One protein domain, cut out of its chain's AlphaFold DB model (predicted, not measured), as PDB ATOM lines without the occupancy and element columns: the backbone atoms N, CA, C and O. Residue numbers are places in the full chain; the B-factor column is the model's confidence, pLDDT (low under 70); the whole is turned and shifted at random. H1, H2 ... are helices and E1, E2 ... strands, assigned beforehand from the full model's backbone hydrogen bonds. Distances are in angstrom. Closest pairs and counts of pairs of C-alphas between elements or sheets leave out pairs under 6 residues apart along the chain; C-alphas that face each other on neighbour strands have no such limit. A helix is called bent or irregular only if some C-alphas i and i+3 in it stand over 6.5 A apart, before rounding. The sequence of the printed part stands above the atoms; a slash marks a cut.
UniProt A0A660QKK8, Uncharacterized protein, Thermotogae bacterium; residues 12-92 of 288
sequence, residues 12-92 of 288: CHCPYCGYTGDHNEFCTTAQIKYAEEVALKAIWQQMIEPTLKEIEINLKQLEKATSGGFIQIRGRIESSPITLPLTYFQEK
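Overview. This is residues 12 to 92 of the 288 residues of an uncharacterized protein of Thermotogae bacterium (UniProt A0A660QKK8). One long helix, H2, gently bent but running nearly straight, makes most of the length of this model; a small head of a loop, the short strand E1 and the short helix H1 lies beyond its residue 29, and past its residue 66 the backbone turns and residues 67 to 92, with no named element, fold back and run along the length of H2. The printed part has 81 residues, with one named strand and two named helices in the order E1, H1, H2, and its class is mostly helix. It is extended, with a radius of gyration of the C-alphas of 23.1 A and spans of 77 by 22 by 12 A.

Along the chain. H2, residues 29 to 66, was assigned as one helix by its hydrogen bonds but is bent: C-alphas 46 and 49 are 6.8 A apart. Its arm H2a, residues 29 to 46, begins with C-alpha 29 at (44.135, 10.110, -26.293) and is 25.7 A long. Its arm H2b, residues 49 to 66, is 25.8 A long and ends with C-alpha 66 at (5.794, 45.984, -33.623). H1 is residues 23 to 26, 5.7 A, and E1 is residues 20 to 22, 7.3 A, with C-alpha 20 at (62.822, 12.566, -24.577).

Arrangement. H2a and H2b stand at a shallow tilt of 26 degrees. H1 and H2a are apart, though a tight link of 2 residues joins H1 to H2. E1 and H1 meet only through their link, which is tight, with 0 residues between them. E1 pairs with no named strand, but residues 12 to 13 pair antiparallel with its residues 20 to 21. Every O i to N i+4 pair is within hydrogen-bond range in H2a and H2b; H1 is too short for such a pair.

Size, cuts and confidence. The C-alphas of Cys 17 and Phe 70, the two farthest apart, are 77.4 A apart. The printed part has no cut. The mean pLDDT of the printed part is 80.0, and residues 78 to 92 are under 70.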
ATOM      1  N   CYS A  12      60.221  16.953 -21.994       85.88
ATOM      2  CA  CYS A  12      59.910  15.987 -20.947       85.88
ATOM      3  C   CYS A  12      60.603  14.651 -21.205       85.88
ATOM      4  O   CYS A  12      60.927  14.285 -22.339       85.88
ATOM      5  N   HIS A  13      60.767  13.882 -20.133       87.69
ATOM      6  CA  HIS A  13      61.307  12.536 -20.179       87.69
ATOM      7  C   HIS A  13      60.264  11.502 -19.751       87.69
ATOM      8  O   HIS A  13      59.611  11.637 -18.720       87.69
ATOM      9  N   CYS A  14      60.148  10.402 -20.494       86.38
ATOM     10  CA  CYS A  14      59.338   9.265 -20.078       86.38
ATOM     11  C   CYS A  14      59.942   8.635 -18.812       86.38
ATOM     12  O   CYS A  14      61.076   8.140 -18.871       86.38
ATOM     13  N   PRO A  15      59.197   8.531 -17.698       85.12
ATOM     14  CA  PRO A  15      59.721   7.922 -16.479       85.12
ATOM     15  C   PRO A  15      60.155   6.464 -16.662       85.12
ATOM     16  O   PRO A  15      61.079   6.006 -15.996       85.12
ATOM     17  N   TYR A  16      59.553   5.742 -17.607       83.69
ATOM     18  CA  TYR A  16      59.768   4.307 -17.793       83.69
ATOM     19  C   TYR A  16      60.937   3.981 -18.727       83.69
ATOM     20  O   TYR A  16      61.818   3.203 -18.368       83.69
ATOM     21  N   CYS A  17      60.965   4.569 -19.926       82.25
ATOM     22  CA  CYS A  17      61.991   4.272 -20.934       82.25
ATOM     23  C   CYS A  17      63.044   5.376 -21.084       82.25
ATOM     24  O   CYS A  17      64.077   5.155 -21.711       82.25
ATOM     25  N   GLY A  18      62.803   6.559 -20.513       83.62
ATOM     26  CA  GLY A  18      63.688   7.712 -20.645       83.62
ATOM     27  C   GLY A  18      63.687   8.346 -22.037       83.62
ATOM     28  O   GLY A  18      64.639   9.062 -22.342       83.62
ATOM     29  N   TYR A  19      62.666   8.066 -22.862       86.56
ATOM     30  CA  TYR A  19      62.391   8.794 -24.106       86.56
ATOM     31  C   TYR A  19      62.251  10.286 -23.821       86.56
ATOM     32  O   TYR A  19      61.651  10.653 -22.814       86.56
ATOM     33  N   THR A  20      62.787  11.113 -24.707       89.06
ATOM     34  CA  THR A  20      62.822  12.566 -24.577       89.06
ATOM     35  C   THR A  20      61.991  13.160 -25.705       89.06
ATOM     36  O   THR A  20      62.275  12.861 -26.862       89.06
ATOM     37  N   GLY A  21      60.996  13.980 -25.376       87.50
ATOM     38  CA  GLY A  21      60.093  14.592 -26.357       87.50
ATOM     39  C   GLY A  21      59.435  15.857 -25.818       87.50
ATOM     40  O   GLY A  21      59.655  16.226 -24.663       87.50
ATOM     41  N   ASP A  22      58.629  16.519 -26.643       85.75
ATOM     42  CA  ASP A  22      57.842  17.679 -26.210       85.75
ATOM     43  C   ASP A  22      56.686  17.259 -25.289       85.75
ATOM     44  O   ASP A  22      56.179  16.139 -25.369       85.75
ATOM     45  N   HIS A  23      56.202  18.179 -24.449       78.75
ATOM     46  CA  HIS A  23      55.084  17.928 -23.518       78.75
ATOM     47  C   HIS A  23      53.850  17.314 -24.204       78.75
ATOM     48  O   HIS A  23      53.177  16.451 -23.640       78.75
ATOM     49  N   ASN A  24      53.581  17.728 -25.443       79.88
ATOM     50  CA  ASN A  24      52.412  17.310 -26.214       79.88
ATOM     51  C   ASN A  24      52.463  15.827 -26.625       79.88
ATOM     52  O   ASN A  24      51.426  15.236 -26.916       79.88
ATOM     53  N   GLU A  25      53.648  15.211 -26.627       84.81
ATOM     54  CA  GLU A  25      53.832  13.793 -26.959       84.81
ATOM     55  C   GLU A  25      53.435  12.857 -25.806       84.81
ATOM     56  O   GLU A  25      53.254  11.657 -26.013       84.81
ATOM     57  N   PHE A  26      53.278  13.390 -24.590       82.06
ATOM     58  CA  PHE A  26      52.956  12.614 -23.388       82.06
ATOM     59  C   PHE A  26      51.464  12.634 -23.032       82.06
ATOM     60  O   PHE A  26      51.053  12.001 -22.056       82.06
ATOM     61  N   CYS A  27      50.638  13.328 -23.817       80.75
ATOM     62  CA  CYS A  27      49.195  13.342 -23.632       80.75
ATOM     63  C   CYS A  27      48.566  12.035 -24.129       80.75
ATOM     64  O   CYS A  27      48.724  11.630 -25.281       80.75
ATOM     65  N   THR A  28      47.780  11.388 -23.273       81.19
ATOM     66  CA  THR A  28      46.968  10.241 -23.694       81.19
ATOM     67  C   THR A  28      45.803  10.700 -24.573       81.19
ATOM     68  O   THR A  28      45.264  11.791 -24.394       81.19
ATOM     69  N   THR A  29      45.327   9.832 -25.469       83.38
ATOM     70  CA  THR A  29      44.135  10.110 -26.293       83.38
ATOM     71  C   THR A  29      42.915  10.480 -25.442       83.38
ATOM     72  O   THR A  29      42.113  11.318 -25.840       83.38
ATOM     73  N   ALA A  30      42.789   9.893 -24.248       80.88
ATOM     74  CA  ALA A  30      41.716  10.214 -23.314       80.88
ATOM     75  C   ALA A  30      41.853  11.628 -22.720       80.88
ATOM     76  O   ALA A  30      40.855  12.339 -22.636       80.88
ATOM     77  N   GLN A  31      43.069  12.058 -22.361       81.56
ATOM     78  CA  GLN A  31      43.333  13.427 -21.898       81.56
ATOM     79  C   GLN A  31      43.072  14.459 -23.004       81.56
ATOM     80  O   GLN A  31      42.458  15.486 -22.725       81.56
ATOM     81  N   ILE A  32      43.477  14.172 -24.249       84.56
ATOM     82  CA  ILE A  32      43.209  15.044 -25.408       84.56
ATOM     83  C   ILE A  32      41.700  15.198 -25.606       84.56
ATOM     84  O   ILE A  32      41.191  16.315 -25.609       84.56
ATOM     85  N   LYS A  33      40.965  14.080 -25.668       84.94
ATOM     86  CA  LYS A  33      39.508  14.094 -25.838       84.94
ATOM     87  C   LYS A  33      38.798  14.846 -24.707       84.94
ATOM     88  O   LYS A  33      37.885  15.625 -24.957       84.94
ATOM     89  N   TYR A  34      39.230  14.646 -23.463       83.94
ATOM     90  CA  TYR A  34      38.681  15.373 -22.320       83.94
ATOM     91  C   TYR A  34      38.932  16.885 -22.430       83.94
ATOM     92  O   TYR A  34      38.020  17.678 -22.200       83.94
ATOM     93  N   ALA A  35      40.144  17.298 -22.815       84.19
ATOM     94  CA  ALA A  35      40.469  18.707 -23.023       84.19
ATOM     95  C   ALA A  35      39.615  19.342 -24.138       84.19
ATOM     96  O   ALA A  35      39.125  20.458 -23.962       84.19
ATOM     97  N   GLU A  36      39.377  18.625 -25.240       85.94
ATOM     98  CA  GLU A  36      38.487  19.058 -26.327       85.94
ATOM     99  C   GLU A  36      37.041  19.256 -25.845       85.94
ATOM    100  O   GLU A  36      36.437  20.298 -26.102       85.94
ATOM    101  N   GLU A  37      36.487  18.298 -25.094       85.94
ATOM    102  CA  GLU A  37      35.126  18.385 -24.546       85.94
ATOM    103  C   GLU A  37      34.978  19.559 -23.557       85.94
ATOM    104  O   GLU A  37      33.979  20.287 -23.586       85.94
ATOM    105  N   VAL A  38      35.992  19.799 -22.716       85.81
ATOM    106  CA  VAL A  38      36.040  20.955 -21.806       85.81
ATOM    107  C   VAL A  38      36.102  22.271 -22.586       85.81
ATOM    108  O   VAL A  38      35.379  23.211 -22.243       85.81
ATOM    109  N   ALA A  39      36.912  22.345 -23.644       87.00
ATOM    110  CA  ALA A  39      37.023  23.535 -24.486       87.00
ATOM    111  C   ALA A  39      35.698  23.856 -25.195       87.00
ATOM    112  O   ALA A  39      35.233  24.995 -25.144       87.00
ATOM    113  N   LEU A  40      35.039  22.852 -25.786       86.00
ATOM    114  CA  LEU A  40      33.725  23.010 -26.418       86.00
ATOM    115  C   LEU A  40      32.676  23.509 -25.421       86.00
ATOM    116  O   LEU A  40      31.891  24.408 -25.735       86.00
ATOM    117  N   LYS A  41      32.691  22.975 -24.197       84.69
ATOM    118  CA  LYS A  41      31.794  23.418 -23.128       84.69
ATOM    119  C   LYS A  41      32.048  24.867 -22.723       84.69
ATOM    120  O   LYS A  41      31.089  25.620 -22.564       84.69
ATOM    121  N   ALA A  42      33.311  25.270 -22.597       86.31
ATOM    122  CA  ALA A  42      33.671  26.651 -22.292       86.31
ATOM    123  C   ALA A  42      33.217  27.617 -23.399       86.31
ATOM    124  O   ALA A  42      32.608  28.639 -23.090       86.31
ATOM    125  N   ILE A  43      33.430  27.275 -24.676       86.81
ATOM    126  CA  ILE A  43      32.977  28.084 -25.823       86.81
ATOM    127  C   ILE A  43      31.453  28.236 -25.811       86.81
ATOM    128  O   ILE A  43      30.935  29.344 -25.960       86.81
ATOM    129  N   TRP A  44      30.728  27.136 -25.594       84.75
ATOM    130  CA  TRP A  44      29.272  27.167 -25.527       84.75
ATOM    131  C   TRP A  44      28.774  28.103 -24.421       84.75
ATOM    132  O   TRP A  44      27.944  28.972 -24.676       84.75
ATOM    133  N   GLN A  45      29.319  27.969 -23.211       84.06
ATOM    134  CA  GLN A  45      28.881  28.737 -22.043       84.06
ATOM    135  C   GLN A  45      29.294  30.212 -22.086       84.06
ATOM    136  O   GLN A  45      28.553  31.063 -21.599       84.06
ATOM    137  N   GLN A  46      30.474  30.526 -22.628       86.06
ATOM    138  CA  GLN A  46      31.021  31.887 -22.594       86.06
ATOM    139  C   GLN A  46      30.668  32.715 -23.829       86.06
ATOM    140  O   GLN A  46      30.601  33.935 -23.725       86.06
ATOM    141  N   MET A  47      30.447  32.080 -24.983       85.88
ATOM    142  CA  MET A  47      30.154  32.792 -26.229       85.88
ATOM    143  C   MET A  47      28.744  32.505 -26.733       85.88
ATOM    144  O   MET A  47      27.957  33.427 -26.904       85.88
ATOM    145  N   ILE A  48      28.392  31.237 -26.944       84.19
ATOM    146  CA  ILE A  48      27.172  30.904 -27.692       84.19
ATOM    147  C   ILE A  48      25.915  31.166 -26.857       84.19
ATOM    148  O   ILE A  48      24.996  31.843 -27.315       84.19
ATOM    149  N   GLU A  49      25.865  30.668 -25.623       84.25
ATOM    150  CA  GLU A  49      24.691  30.804 -24.759       84.25
ATOM    151  C   GLU A  49      24.358  32.275 -24.422       84.25
ATOM    152  O   GLU A  49      23.188  32.648 -24.547       84.25
ATOM    153  N   PRO A  50      25.323  33.146 -24.056       85.25
ATOM    154  CA  PRO A  50      25.048  34.564 -23.834       85.25
ATOM    155  C   PRO A  50      24.552  35.276 -25.095       85.25
ATOM    156  O   PRO A  50      23.571  36.013 -25.020       85.25
ATOM    157  N   THR A  51      25.163  35.012 -26.255       85.81
ATOM    158  CA  THR A  51      24.736  35.616 -27.525       85.81
ATOM    159  C   THR A  51      23.325  35.183 -27.909       85.81
ATOM    160  O   THR A  51      22.512  36.018 -28.298       85.81
ATOM    161  N   LEU A  52      22.977  33.903 -27.748       84.62
ATOM    162  CA  LEU A  52      21.612  33.435 -28.004       84.62
ATOM    163  C   LEU A  52      20.597  34.103 -27.067       84.62
ATOM    164  O   LEU A  52      19.532  34.514 -27.527       84.62
ATOM    165  N   LYS A  53      20.932  34.268 -25.780       83.44
ATOM    166  CA  LYS A  53      20.083  34.998 -24.822       83.44
ATOM    167  C   LYS A  53      19.906  36.463 -25.216       83.44
ATOM    168  O   LYS A  53      18.800  36.986 -25.118       83.44
ATOM    169  N   GLU A  54      20.963  37.122 -25.679       86.12
ATOM    170  CA  GLU A  54      20.899  38.508 -26.148       86.12
ATOM    171  C   GLU A  54      19.996  38.650 -27.382       86.12
ATOM    172  O   GLU A  54      19.122  39.520 -27.416       86.12
ATOM    173  N   ILE A  55      20.125  37.747 -28.360       85.44
ATOM    174  CA  ILE A  55      19.238  37.707 -29.532       85.44
ATOM    175  C   ILE A  55      17.787  37.473 -29.089       85.44
ATOM    176  O   ILE A  55      16.883  38.140 -29.591       85.44
ATOM    177  N   GLU A  56      17.545  36.583 -28.123       85.62
ATOM    178  CA  GLU A  56      16.198  36.327 -27.599       85.62
ATOM    179  C   GLU A  56      15.588  37.579 -26.950       85.62
ATOM    180  O   GLU A  56      14.410  37.884 -27.155       85.62
ATOM    181  N   ILE A  57      16.387  38.332 -26.185       86.19
ATOM    182  CA  ILE A  57      15.970  39.601 -25.577       86.19
ATOM    183  C   ILE A  57      15.621  40.623 -26.665       86.19
ATOM    184  O   ILE A  57      14.554  41.236 -26.598       86.19
ATOM    185  N   ASN A  58      16.473  40.773 -27.682       86.88
ATOM    186  CA  ASN A  58      16.257  41.706 -28.789       86.88
ATOM    187  C   ASN A  58      15.006  41.352 -29.607       86.88
ATOM    188  O   ASN A  58      14.207  42.235 -29.922       86.88
ATOM    189  N   LEU A  59      14.775  40.064 -29.885       85.69
ATOM    190  CA  LEU A  59      13.553  39.598 -30.543       85.69
ATOM    191  C   LEU A  59      12.312  39.946 -29.717       85.69
ATOM    192  O   LEU A  59      11.388  40.550 -30.250       85.69
ATOM    193  N   LYS A  60      12.312  39.681 -28.403       84.88
ATOM    194  CA  LYS A  60      11.188  40.046 -27.519       84.88
ATOM    195  C   LYS A  60      10.923  41.553 -27.485       84.88
ATOM    196  O   LYS A  60       9.772  41.970 -27.353       84.88
ATOM    197  N   GLN A  61      11.961  42.382 -27.569       86.69
ATOM    198  CA  GLN A  61      11.799  43.838 -27.654       86.69
ATOM    199  C   GLN A  61      11.180  44.259 -28.993       86.69
ATOM    200  O   GLN A  61      10.250  45.065 -29.005       86.69
ATOM    201  N   LEU A  62      11.634  43.672 -30.102       85.38
ATOM    202  CA  LEU A  62      11.103  43.924 -31.442       85.38
ATOM    203  C   LEU A  62       9.634  43.481 -31.580       85.38
ATOM    204  O   LEU A  62       8.812  44.206 -32.143       85.38
ATOM    205  N   GLU A  63       9.279  42.323 -31.020       86.69
ATOM    206  CA  GLU A  63       7.896  41.831 -30.966       86.69
ATOM    207  C   GLU A  63       6.977  42.821 -30.242       86.69
ATOM    208  O   GLU A  63       5.882  43.121 -30.716       86.69
ATOM    209  N   LYS A  64       7.433  43.368 -29.106       84.62
ATOM    210  CA  LYS A  64       6.695  44.401 -28.366       84.62
ATOM    211  C   LYS A  64       6.564  45.687 -29.178       84.62
ATOM    212  O   LYS A  64       5.466  46.228 -29.268       84.62
ATOM    213  N   ALA A  65       7.652  46.153 -29.788       83.88
ATOM    214  CA  ALA A  65       7.679  47.398 -30.555       83.88
ATOM    215  C   ALA A  65       6.795  47.357 -31.815       83.88
ATOM    216  O   ALA A  65       6.249  48.379 -32.216       83.88
ATOM    217  N   THR A  66       6.634  46.182 -32.427       85.25
ATOM    218  CA  THR A  66       5.794  45.984 -33.623       85.25
ATOM    219  C   THR A  66       4.364  45.539 -33.295       85.25
ATOM    220  O   THR A  66       3.528  45.405 -34.191       85.25
ATOM    221  N   SER A  67       4.043  45.326 -32.014       76.94
ATOM    222  CA  SER A  67       2.697  44.934 -31.595       76.94
ATOM    223  C   SER A  67       1.695  46.080 -31.806       76.94
ATOM    224  O   SER A  67       1.890  47.194 -31.330       76.94
ATOM    225  N   GLY A  68       0.626  45.813 -32.566       74.25
ATOM    226  CA  GLY A  68      -0.404  46.805 -32.912       74.25
ATOM    227  C   GLY A  68      -0.111  47.662 -34.152       74.25
ATOM    228  O   GLY A  68      -0.931  48.510 -34.497       74.25
ATOM    229  N   GLY A  69       1.023  47.449 -34.832       77.00
ATOM    230  CA  GLY A  69       1.356  48.106 -36.101       77.00
ATOM    231  C   GLY A  69       0.810  47.381 -37.341       77.00
ATOM    232  O   GLY A  69       0.268  46.283 -37.254       77.00
ATOM    233  N   PHE A  70       1.003  47.983 -38.521       77.62
ATOM    234  CA  PHE A  70       0.580  47.416 -39.817       77.62
ATOM    235  C   PHE A  70       1.320  46.112 -40.188       77.62
ATOM    236  O   PHE A  70       0.842  45.344 -41.019       77.62
ATOM    237  N   ILE A  71       2.485  45.864 -39.576       76.88
ATOM    238  CA  ILE A  71       3.281  44.638 -39.716       76.88
ATOM    239  C   ILE A  71       3.699  44.188 -38.316       76.88
ATOM    240  O   ILE A  71       4.348  44.942 -37.594       76.88
ATOM    241  N   GLN A  72       3.353  42.951 -37.954       81.19
ATOM    242  CA  GLN A  72       3.765  42.324 -36.701       81.19
ATOM    243  C   GLN A  72       4.860  41.291 -36.973       81.19
ATOM    244  O   GLN A  72       4.671  40.382 -37.779       81.19
ATOM    245  N   ILE A  73       5.980  41.400 -36.259       83.00
ATOM    246  CA  ILE A  73       7.072  40.426 -36.326       83.00
ATOM    247  C   ILE A  73       6.997  39.543 -35.082       83.00
ATOM    248  O   ILE A  73       6.800  40.053 -33.981       83.00
ATOM    249  N   ARG A  74       7.118  38.222 -35.263       77.12
ATOM    250  CA  ARG A  74       7.226  37.232 -34.181       77.12
ATOM    251  C   ARG A  74       8.361  36.264 -34.469       77.12
ATOM    252  O   ARG A  74       8.497  35.804 -35.600       77.12
ATOM    253  N   GLY A  75       9.152  35.948 -33.453       74.81
ATOM    254  CA  GLY A  75      10.313  35.079 -33.564       74.81
ATOM    255  C   GLY A  75      10.576  34.349 -32.255       74.81
ATOM    256  O   GLY A  75      10.646  34.954 -31.191       74.81
ATOM    257  N   ARG A  76      10.754  33.030 -32.338       73.19
ATOM    258  CA  ARG A  76      11.151  32.191 -31.205       73.19
ATOM    259  C   ARG A  76      12.488  31.540 -31.523       73.19
ATOM    260  O   ARG A  76      12.643  30.958 -32.590       73.19
ATOM    261  N   ILE A  77      13.420  31.607 -30.577       72.69
ATOM    262  CA  ILE A  77      14.644  30.811 -30.630       72.69
ATOM    263  C   ILE A  77      14.332  29.459 -29.999       72.69
ATOM    264  O   ILE A  77      13.973  29.382 -28.825       72.69
ATOM    265  N   GLU A  78      14.447  28.393 -30.780       67.06
ATOM    266  CA  GLU A  78      14.415  27.034 -30.250       67.06
ATOM    267  C   GLU A  78      15.793  26.700 -29.677       67.06
ATOM    268  O   GLU A  78      16.693  26.252 -30.383       67.06
ATOM    269  N   SER A  79      15.982  26.945 -28.383       62.03
ATOM    270  CA  SER A  79      17.154  26.468 -27.656       62.03
ATOM    271  C   SER A  79      16.800  25.162 -26.948       62.03
ATOM    272  O   SER A  79      16.195  25.141 -25.878       62.03
ATOM    273  N   SER A  80      17.173  24.033 -27.548       58.97
ATOM    274  CA  SER A  80      17.277  22.801 -26.763       58.97
ATOM    275  C   SER A  80      18.497  22.929 -25.847       58.97
ATOM    276  O   SER A  80      19.541  23.389 -26.320       58.97
ATOM    277  N   PRO A  81      18.416  22.551 -24.558       59.53
ATOM    278  CA  PRO A  81      19.590  22.531 -23.700       59.53
ATOM    279  C   PRO A  81      20.598  21.542 -24.287       59.53
ATOM    280  O   PRO A  81      20.425  20.326 -24.189       59.53
ATOM    281  N   ILE A  82      21.647  22.059 -24.933       63.97
ATOM    282  CA  ILE A  82      22.743  21.221 -25.404       63.97
ATOM    283  C   ILE A  82      23.469  20.727 -24.162       63.97
ATOM    284  O   ILE A  82      24.166  21.472 -23.474       63.97
ATOM    285  N   THR A  83      23.284  19.447 -23.863       63.50
ATOM    286  CA  THR A  83      24.104  18.773 -22.868       63.50
ATOM    287  C   THR A  83      25.374  18.349 -23.582       63.50
ATOM    288  O   THR A  83      25.343  17.415 -24.375       63.50
ATOM    289  N   LEU A  84      26.473  19.061 -23.347       66.94
ATOM    290  CA  LEU A  84      27.797  18.614 -23.772       66.94
ATOM    291  C   LEU A  84      28.284  17.593 -22.734       66.94
ATOM    292  O   LEU A  84      28.610  18.001 -21.611       66.94
ATOM    293  N   PRO A  85      28.253  16.279 -23.037       65.50
ATOM    294  CA  PRO A  85      28.712  15.277 -22.091       65.50
ATOM    295  C   PRO A  85      30.212  15.472 -21.870       65.50
ATOM    296  O   PRO A  85      30.981  15.537 -22.823       65.50
ATOM    297  N   LEU A  86      30.612  15.577 -20.605       67.50
ATOM    298  CA  LEU A  86      32.014  15.467 -20.222       67.50
ATOM    299  C   LEU A  86      32.282  13.998 -19.912       67.50
ATOM    300  O   LEU A  86      31.751  13.454 -18.941       67.50
ATOM    301  N   THR A  87      33.092  13.351 -20.737       68.12
ATOM    302  CA  THR A  87      33.624  12.027 -20.453       68.12
ATOM    303  C   THR A  87      34.627  12.177 -19.314       68.12
ATOM    304  O   THR A  87      35.737  12.659 -19.517       68.12
ATOM    305  N   TYR A  88      34.256  11.792 -18.093       65.12
ATOM    306  CA  TYR A  88      35.185  11.858 -16.965       65.12
ATOM    307  C   TYR A  88      36.349  10.886 -17.182       65.12
ATOM    308  O   TYR A  88      36.177   9.666 -17.163       65.12
ATOM    309  N   PHE A  89      37.543  11.438 -17.383       63.81
ATOM    310  CA  PHE A  89      38.790  10.692 -17.330       63.81
ATOM    311  C   PHE A  89      39.226  10.563 -15.868       63.81
ATOM    312  O   PHE A  89      39.383  11.567 -15.172       63.81
ATOM    313  N   GLN A  90      39.423   9.330 -15.405       65.19
ATOM    314  CA  GLN A  90      40.009   9.057 -14.098       65.19
ATOM    315  C   GLN A  90      41.373   8.405 -14.305       65.19
ATOM    316  O   GLN A  90      41.474   7.319 -14.881       65.19
ATOM    317  N   GLU A  91      42.428   9.071 -13.839       65.50
ATOM    318  CA  GLU A  91      43.746   8.448 -13.757       65.50
ATOM    319  C   GLU A  91      43.688   7.301 -12.748       65.50
ATOM    320  O   GLU A  91      43.102   7.431 -11.670       65.50
ATOM    321  N   LYS A  92      44.277   6.156 -13.107       67.06
ATOM    322  CA  LYS A  92      44.461   5.066 -12.147       67.06
ATOM    323  C   LYS A  92      45.354   5.565 -11.018       67.06
ATOM    324  O   LYS A  92      46.332   6.263 -11.282       67.06
TER     325      LYS A  92